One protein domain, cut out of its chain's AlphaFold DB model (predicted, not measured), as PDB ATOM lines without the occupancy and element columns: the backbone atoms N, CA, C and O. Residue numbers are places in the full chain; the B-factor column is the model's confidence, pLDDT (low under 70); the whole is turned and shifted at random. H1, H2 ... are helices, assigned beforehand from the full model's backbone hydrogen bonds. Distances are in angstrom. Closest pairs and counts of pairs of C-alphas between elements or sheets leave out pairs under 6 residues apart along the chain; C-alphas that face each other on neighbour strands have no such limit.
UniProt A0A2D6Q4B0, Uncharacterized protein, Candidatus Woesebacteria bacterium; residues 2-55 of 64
ATOM      1  N   ARG A   2      19.400  45.896  38.585       88.25
ATOM      2  CA  ARG A   2      19.705  46.912  37.570       88.25
ATOM      3  C   ARG A   2      18.676  46.942  36.431       88.25
ATOM      4  O   ARG A   2      18.263  48.024  36.069       88.25
ATOM      5  N   GLU A   3      18.261  45.772  35.952       89.12
ATOM      6  CA  GLU A   3      17.210  45.601  34.937       89.12
ATOM      7  C   GLU A   3      15.868  46.177  35.410       89.12
ATOM      8  O   GLU A   3      15.491  47.226  34.910       89.12
ATOM      9  N   GLU A   4      15.284  45.637  36.487       88.94
ATOM     10  CA  GLU A   4      14.028  46.171  37.069       88.94
ATOM     11  C   GLU A   4      14.054  47.679  37.365       88.94
ATOM     12  O   GLU A   4      13.048  48.375  37.289       88.94
ATOM     13  N   LEU A   5      15.212  48.215  37.770       91.75
ATOM     14  CA  LEU A   5      15.352  49.644  38.040       91.75
ATOM     15  C   LEU A   5      15.310  50.464  36.747       91.75
ATOM     16  O   LEU A   5      14.734  51.552  36.741       91.75
ATOM     17  N   ASP A   6      15.952  49.972  35.687       95.06
ATOM     18  CA  ASP A   6      15.944  50.608  34.374       95.06
ATOM     19  C   ASP A   6      14.533  50.519  33.748       95.06
ATOM     20  O   ASP A   6      14.075  51.497  33.151       95.06
ATOM     21  N   GLU A   7      13.812  49.409  33.952       90.81
ATOM     22  CA  GLU A   7      12.429  49.212  33.496       90.81
ATOM     23  C   GLU A   7      11.437  50.091  34.272       90.81
ATOM     24  O   GLU A   7      10.727  50.884  33.654       90.81
ATOM     25  N   PHE A   8      11.498  50.121  35.609       94.38
ATOM     26  CA  PHE A   8      10.689  51.038  36.425       94.38
ATOM     27  C   PHE A   8      10.969  52.517  36.116       94.38
ATOM     28  O   PHE A   8      10.069  53.357  36.163       94.38
ATOM     29  N   ALA A   9      12.223  52.877  35.817       94.00
ATOM     30  CA  ALA A   9      12.571  54.242  35.426       94.00
ATOM     31  C   ALA A   9      12.000  54.625  34.050       94.00
ATOM     32  O   ALA A   9      11.703  55.802  33.825       94.00
ATOM     33  N   ALA A  10      11.860  53.656  33.139       96.19
ATOM     34  CA  ALA A  10      11.277  53.851  31.818       96.19
ATOM     35  C   ALA A  10       9.738  53.847  31.847       96.19
ATOM     36  O   ALA A  10       9.127  54.688  31.181       96.19
ATOM     37  N   ASP A  11       9.125  52.961  32.636       96.19
ATOM     38  CA  ASP A  11       7.677  52.849  32.828       96.19
ATOM     39  C   ASP A  11       7.316  52.644  34.315       96.19
ATOM     40  O   ASP A  11       7.252  51.517  34.805       96.19
ATOM     41  N   PRO A  12       7.062  53.726  35.077       95.50
ATOM     42  CA  PRO A  12       6.738  53.631  36.498       95.50
ATOM     43  C   PRO A  12       5.348  53.014  36.728       95.50
ATOM     44  O   PRO A  12       4.345  53.722  36.882       95.50
ATOM     45  N   SER A  13       5.290  51.686  36.777       96.56
ATOM     46  CA  SER A  13       4.058  50.911  36.905       96.56
ATOM     47  C   SER A  13       4.036  50.067  38.190       96.56
ATOM     48  O   SER A  13       5.028  49.943  38.909       96.56
ATOM     49  N   LEU A  14       2.862  49.522  38.530       96.69
ATOM     50  CA  LEU A  14       2.726  48.602  39.667       96.69
ATOM     51  C   LEU A  14       3.463  47.277  39.420       96.69
ATOM     52  O   LEU A  14       3.919  46.670  40.382       96.69
ATOM     53  N   GLU A  15       3.539  46.850  38.160       96.69
ATOM     54  CA  GLU A  15       4.221  45.629  37.716       96.69
ATOM     55  C   GLU A  15       5.723  45.772  37.952       96.69
ATOM     56  O   GLU A  15       6.266  45.102  38.823       96.69
ATOM     57  N   GLU A  16       6.321  46.812  37.380       96.00
ATOM     58  CA  GLU A  16       7.748  47.109  37.539       96.00
ATOM     59  C   GLU A  16       8.142  47.349  39.014       96.00
ATOM     60  O   GLU A  16       9.219  46.975  39.482       96.00
ATOM     61  N   ALA A  17       7.249  47.946  39.817       94.75
ATOM     62  CA  ALA A  17       7.468  48.081  41.260       94.75
ATOM     63  C   ALA A  17       7.449  46.730  41.998       94.75
ATOM     64  O   ALA A  17       8.152  46.567  43.002       94.75
ATOM     65  N   ALA A  18       6.612  45.790  41.552       95.44
ATOM     66  CA  ALA A  18       6.549  44.444  42.102       95.44
ATOM     67  C   ALA A  18       7.805  43.649  41.729       95.44
ATOM     68  O   ALA A  18       8.372  43.004  42.610       95.44
ATOM     69  N   ASP A  19       8.307  43.793  40.506       94.12
ATOM     70  CA  ASP A  19       9.525  43.114  40.058       94.12
ATOM     71  C   ASP A  19      10.760  43.613  40.829       94.12
ATOM     72  O   ASP A  19      11.541  42.827  41.379       94.12
ATOM     73  N   MET A  20      10.867  44.931  41.055       95.25
ATOM     74  CA  MET A  20      11.865  45.499  41.973       95.25
ATOM     75  C   MET A  20      11.776  44.911  43.393       95.25
ATOM     76  O   MET A  20      12.804  44.706  44.053       95.25
ATOM     77  N   TYR A  21      10.560  44.674  43.887       95.19
ATOM     78  CA  TYR A  21      10.321  44.103  45.209       95.19
ATOM     79  C   TYR A  21      10.714  42.620  45.275       95.19
ATOM     80  O   TYR A  21      11.396  42.227  46.225       95.19
ATOM     81  N   GLU A  22      10.369  41.810  44.273       96.75
ATOM     82  CA  GLU A  22      10.773  40.398  44.201       96.75
ATOM     83  C   GLU A  22      12.291  40.252  44.147       96.75
ATOM     84  O   GLU A  22      12.887  39.463  44.887       96.75
ATOM     85  N   VAL A  23      12.948  41.082  43.340       95.94
ATOM     86  CA  VAL A  23      14.404  41.079  43.249       95.94
ATOM     87  C   VAL A  23      15.058  41.512  44.561       95.94
ATOM     88  O   VAL A  23      16.085  40.944  44.944       95.94
ATOM     89  N   LEU A  24      14.486  42.484  45.281       95.50
ATOM     90  CA  LEU A  24      14.960  42.827  46.622       95.50
ATOM     91  C   LEU A  24      14.848  41.623  47.563       95.50
ATOM     92  O   LEU A  24      15.830  41.294  48.225       95.50
ATOM     93  N   LEU A  25      13.691  40.954  47.606       95.88
ATOM     94  CA  LEU A  25      13.483  39.773  48.449       95.88
ATOM     95  C   LEU A  25      14.513  38.673  48.164       95.88
ATOM     96  O   LEU A  25      15.122  38.163  49.103       95.88
ATOM     97  N   ALA A  26      14.774  38.373  46.892       96.06
ATOM     98  CA  ALA A  26      15.756  37.364  46.497       96.06
ATOM     99  C   ALA A  26      17.186  37.720  46.951       96.06
ATOM    100  O   ALA A  26      17.948  36.856  47.393       96.06
ATOM    101  N   ILE A  27      17.564  39.003  46.881       95.75
ATOM    102  CA  ILE A  27      18.862  39.480  47.385       95.75
ATOM    103  C   ILE A  27      18.952  39.295  48.903       95.75
ATOM    104  O   ILE A  27      19.982  38.835  49.396       95.75
ATOM    105  N   LEU A  28      17.897  39.649  49.640       96.75
ATOM    106  CA  LEU A  28      17.865  39.514  51.095       96.75
ATOM    107  C   LEU A  28      17.964  38.049  51.527       96.75
ATOM    108  O   LEU A  28      18.782  37.726  52.389       96.75
ATOM    109  N   GLU A  29      17.220  37.160  50.871       95.81
ATOM    110  CA  GLU A  29      17.257  35.720  51.133       95.81
ATOM    111  C   GLU A  29      18.661  35.139  50.914       95.81
ATOM    112  O   GLU A  29      19.181  34.433  51.778       95.81
ATOM    113  N   ASN A  30      19.341  35.513  49.823       96.88
ATOM    114  CA  ASN A  30      20.709  35.058  49.545       96.88
ATOM    115  C   ASN A  30      21.722  35.473  50.633       96.88
ATOM    116  O   ASN A  30      22.776  34.854  50.774       96.88
ATOM    117  N   TRP A  31      21.422  36.529  51.389       96.50
ATOM    118  CA  TRP A  31      22.261  37.048  52.472       96.50
ATOM    119  C   TRP A  31      21.693  36.722  53.858       96.50
ATOM    120  O   TRP A  31      22.239  37.178  54.862       96.50
ATOM    121  N   ASN A  32      20.631  35.909  53.914       96.62
ATOM    122  CA  ASN A  32      19.936  35.506  55.130       96.62
ATOM    123  C   ASN A  32      19.467  36.710  55.974       96.62
ATOM    124  O   ASN A  32      19.600  36.715  57.199       96.62
ATOM    125  N   LEU A  33      18.960  37.741  55.291       96.88
ATOM    126  CA  LEU A  33      18.388  38.950  55.877       96.88
ATOM    127  C   LEU A  33      16.863  38.904  55.779       96.88
ATOM    128  O   LEU A  33      16.315  38.612  54.718       96.88
ATOM    129  N   GLU A  34      16.170  39.271  56.852       95.69
ATOM    130  CA  GLU A  34      14.713  39.383  56.830       95.69
ATOM    131  C   GLU A  34      14.267  40.766  56.347       95.69
ATOM    132  O   GLU A  34      14.776  41.803  56.789       95.69
ATOM    133  N   LEU A  35      13.235  40.815  55.495       94.69
ATOM    134  CA  LEU A  35      12.676  42.087  55.016       94.69
ATOM    135  C   LEU A  35      12.231  42.988  56.181       94.69
ATOM    136  O   LEU A  35      12.386  44.208  56.127       94.69
ATOM    137  N   SER A  36      11.695  42.390  57.247       94.44
ATOM    138  CA  SER A  36      11.255  43.117  58.441       94.44
ATOM    139  C   SER A  36      12.412  43.816  59.168       94.44
ATOM    140  O   SER A  36      12.271  44.973  59.576       94.44
ATOM    141  N   GLU A  37      13.575  43.168  59.264       94.62
ATOM    142  CA  GLU A  37      14.786  43.732  59.866       94.62
ATOM    143  C   GLU A  37      15.334  44.883  59.020       94.62
ATOM    144  O   GLU A  37      15.651  45.954  59.544       94.62
ATOM    145  N   VAL A  38      15.368  44.702  57.697       94.12
ATOM    146  CA  VAL A  38      15.785  45.739  56.743       94.12
ATOM    147  C   VAL A  38      14.863  46.955  56.822       94.12
ATOM    148  O   VAL A  38      15.341  48.090  56.888       94.12
ATOM    149  N   ALA A  39      13.546  46.737  56.879       91.62
ATOM    150  CA  ALA A  39      12.564  47.807  57.010       91.62
ATOM    151  C   ALA A  39      12.728  48.572  58.331       91.62
ATOM    152  O   ALA A  39      12.707  49.807  58.333       91.62
ATOM    153  N   GLN A  40      12.942  47.867  59.445       91.62
ATOM    154  CA  GLN A  40      13.180  48.491  60.746       91.62
ATOM    155  C   GLN A  40      14.480  49.308  60.747       91.62
ATOM    156  O   GLN A  40      14.504  50.446  61.222       91.62
ATOM    157  N   PHE A  41      15.554  48.763  60.176       90.75
ATOM    158  CA  PHE A  41      16.843  49.443  60.090       90.75
ATOM    159  C   PHE A  41      16.779  50.693  59.201       90.75
ATOM    160  O   PHE A  41      17.315  51.743  59.561       90.75
ATOM    161  N   ALA A  42      16.063  50.622  58.075       87.25
ATOM    162  CA  ALA A  42      15.814  51.767  57.204       87.25
ATOM    163  C   ALA A  42      15.004  52.865  57.913       87.25
ATOM    164  O   ALA A  42      15.339  54.045  57.796       87.25
ATOM    165  N   GLN A  43      13.979  52.497  58.691       84.31
ATOM    166  CA  GLN A  43      13.216  53.452  59.500       84.31
ATOM    167  C   GLN A  43      14.091  54.143  60.551       84.31
ATOM    168  O   GLN A  43      14.026  55.367  60.673       84.31
ATOM    169  N   ASN A  44      14.940  53.391  61.255       83.00
ATOM    170  CA  ASN A  44      15.857  53.934  62.261       83.00
ATOM    171  C   ASN A  44      16.847  54.927  61.637       83.00
ATOM    172  O   ASN A  44      16.921  56.076  62.073       83.00
ATOM    173  N   LYS A  45      17.510  54.542  60.536       76.81
ATOM    174  CA  LYS A  45      18.391  55.443  59.775       76.81
ATOM    175  C   LYS A  45      17.671  56.701  59.309       76.81
ATOM    176  O   LYS A  45      18.250  57.781  59.324       76.81
ATOM    177  N   ALA A  46      16.410  56.578  58.910       74.81
ATOM    178  CA  ALA A  46      15.642  57.713  58.437       74.81
ATOM    179  C   ALA A  46      15.219  58.683  59.553       74.81
ATOM    180  O   ALA A  46      14.990  59.861  59.278       74.81
ATOM    181  N   MET A  47      15.121  58.210  60.800       69.00
ATOM    182  CA  MET A  47      14.954  59.071  61.977       69.00
ATOM    183  C   MET A  47      16.259  59.783  62.351       69.00
ATOM    184  O   MET A  47      16.218  60.949  62.727       69.00
ATOM    185  N   GLU A  48      17.402  59.109  62.212       67.12
ATOM    186  CA  GLU A  48      18.723  59.661  62.545       67.12
ATOM    187  C   GLU A  48      19.266  60.629  61.484       67.12
ATOM    188  O   GLU A  48      19.902  61.625  61.821       67.12
ATOM    189  N   ARG A  49      19.042  60.332  60.199       65.06
ATOM    190  CA  ARG A  49      19.691  61.006  59.057       65.06
ATOM    191  C   ARG A  49      18.710  61.651  58.072       65.06
ATOM    192  O   ARG A  49      19.137  62.325  57.142       65.06
ATOM    193  N   GLY A  50      17.403  61.476  58.278       58.69
ATOM    194  CA  GLY A  50      16.344  61.956  57.384       58.69
ATOM    195  C   GLY A  50      15.806  60.879  56.429       58.69
ATOM    196  O   GLY A  50      16.495  59.933  56.058       58.69
ATOM    197  N   LYS A  51      14.530  61.002  56.036       56.81
ATOM    198  CA  LYS A  51      13.881  60.105  55.059       56.81
ATOM    199  C   LYS A  51      14.305  60.470  53.635       56.81
ATOM    200  O   LYS A  51      14.350  61.649  53.299       56.81
ATOM    201  N   PHE A  52      14.405  59.467  52.758       58.47
ATOM    202  CA  PHE A  52      14.535  59.645  51.298       58.47
ATOM    203  C   PHE A  52      13.478  60.606  50.710       58.47
ATOM    204  O   PHE A  52      13.718  61.312  49.738       58.47
ATOM    205  N   LYS A  53      12.311  60.696  51.364       50.66
ATOM    206  CA  LYS A  53      11.194  61.587  51.013       50.66
ATOM    207  C   LYS A  53      11.520  63.091  51.101       50.66
ATOM    208  O   LYS A  53      10.726  63.893  50.625       50.66
ATOM    209  N   LEU A  54      12.644  63.475  51.713       45.59
ATOM    210  CA  LEU A  54      13.127  64.861  51.794       45.59
ATOM    211  C   LEU A  54      14.180  65.209  50.727       45.59
ATOM    212  O   LEU A  54      14.715  66.311  50.759       45.59
ATOM    213  N   GLY A  55      14.492  64.303  49.791       45.41
ATOM    214  CA  GLY A  55      15.520  64.546  48.770       45.41
ATOM    215  C   GLY A  55      16.949  64.593  49.324       45.41
ATOM    216  O   GLY A  55      17.867  64.970  48.604       45.41
TER     217      GLY A  55
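This is residues 2 to 55 of the 64 residues of an uncharacterized protein of Candidatus Woesebacteria bacterium (UniProt A0A2D6Q4B0). Picture an open V of two helices, H2 and H3, which come near each other only at a corner, with the shorter H1 folded back beside the first part of H2 as a helical hairpin. Residues 44 to 50, of which 44 to 49 belong to H3, stand free and stick out, and a short tail, residues 51 to 55, follows them. The printed part has 54 residues with three named helices in the order H1, H2, H3 and no named strand; the class is all helix. It is loose, with a radius of gyration of the C-alphas of 13.1 A, and spans 32 by 30 by 17 A, only just flat.

Find C-alpha 2 at (19.705, 46.912, 37.570); from there H1 runs through residues 2 to 10, 12.3 A from first to last C-alpha. H2, the longest helix, takes residues 14 to 30 and measures 24.6 A; look for its first C-alpha at (2.726, 48.602, 39.667). H3 holds residues 35 to 49, 20.6 A long, and ends with C-alpha 49 at (19.691, 61.006, 59.057).

Look first at Phe 8 and Glu 16, whose C-alphas, 5.0 A apart, are the closest of H1 and H2. These two helices touch, H2 with residues 16 to 20 alone, and run opposite ways at a shallow tilt of 18 degrees. At Leu 28 and Leu 35 you find the closest C-alphas of H2 and H3, 7.0 A apart: these helices are close but not clearly touching, and about perpendicular at 79 degrees. H1 and H3 are apart. In H1, H2 and H3 every O i to N i+4 pair is within hydrogen-bond range.

The C-alphas of Asp 11 and Glu 48, the two farthest apart, are 32.4 A from each other. Both links, H1 to H2 and H2 to H3, are tight, and the printed part has no cut. Read the B-factor column at residues 47 to 55: there the model's pLDDT is under 70, against a mean of 87.2 for the printed part.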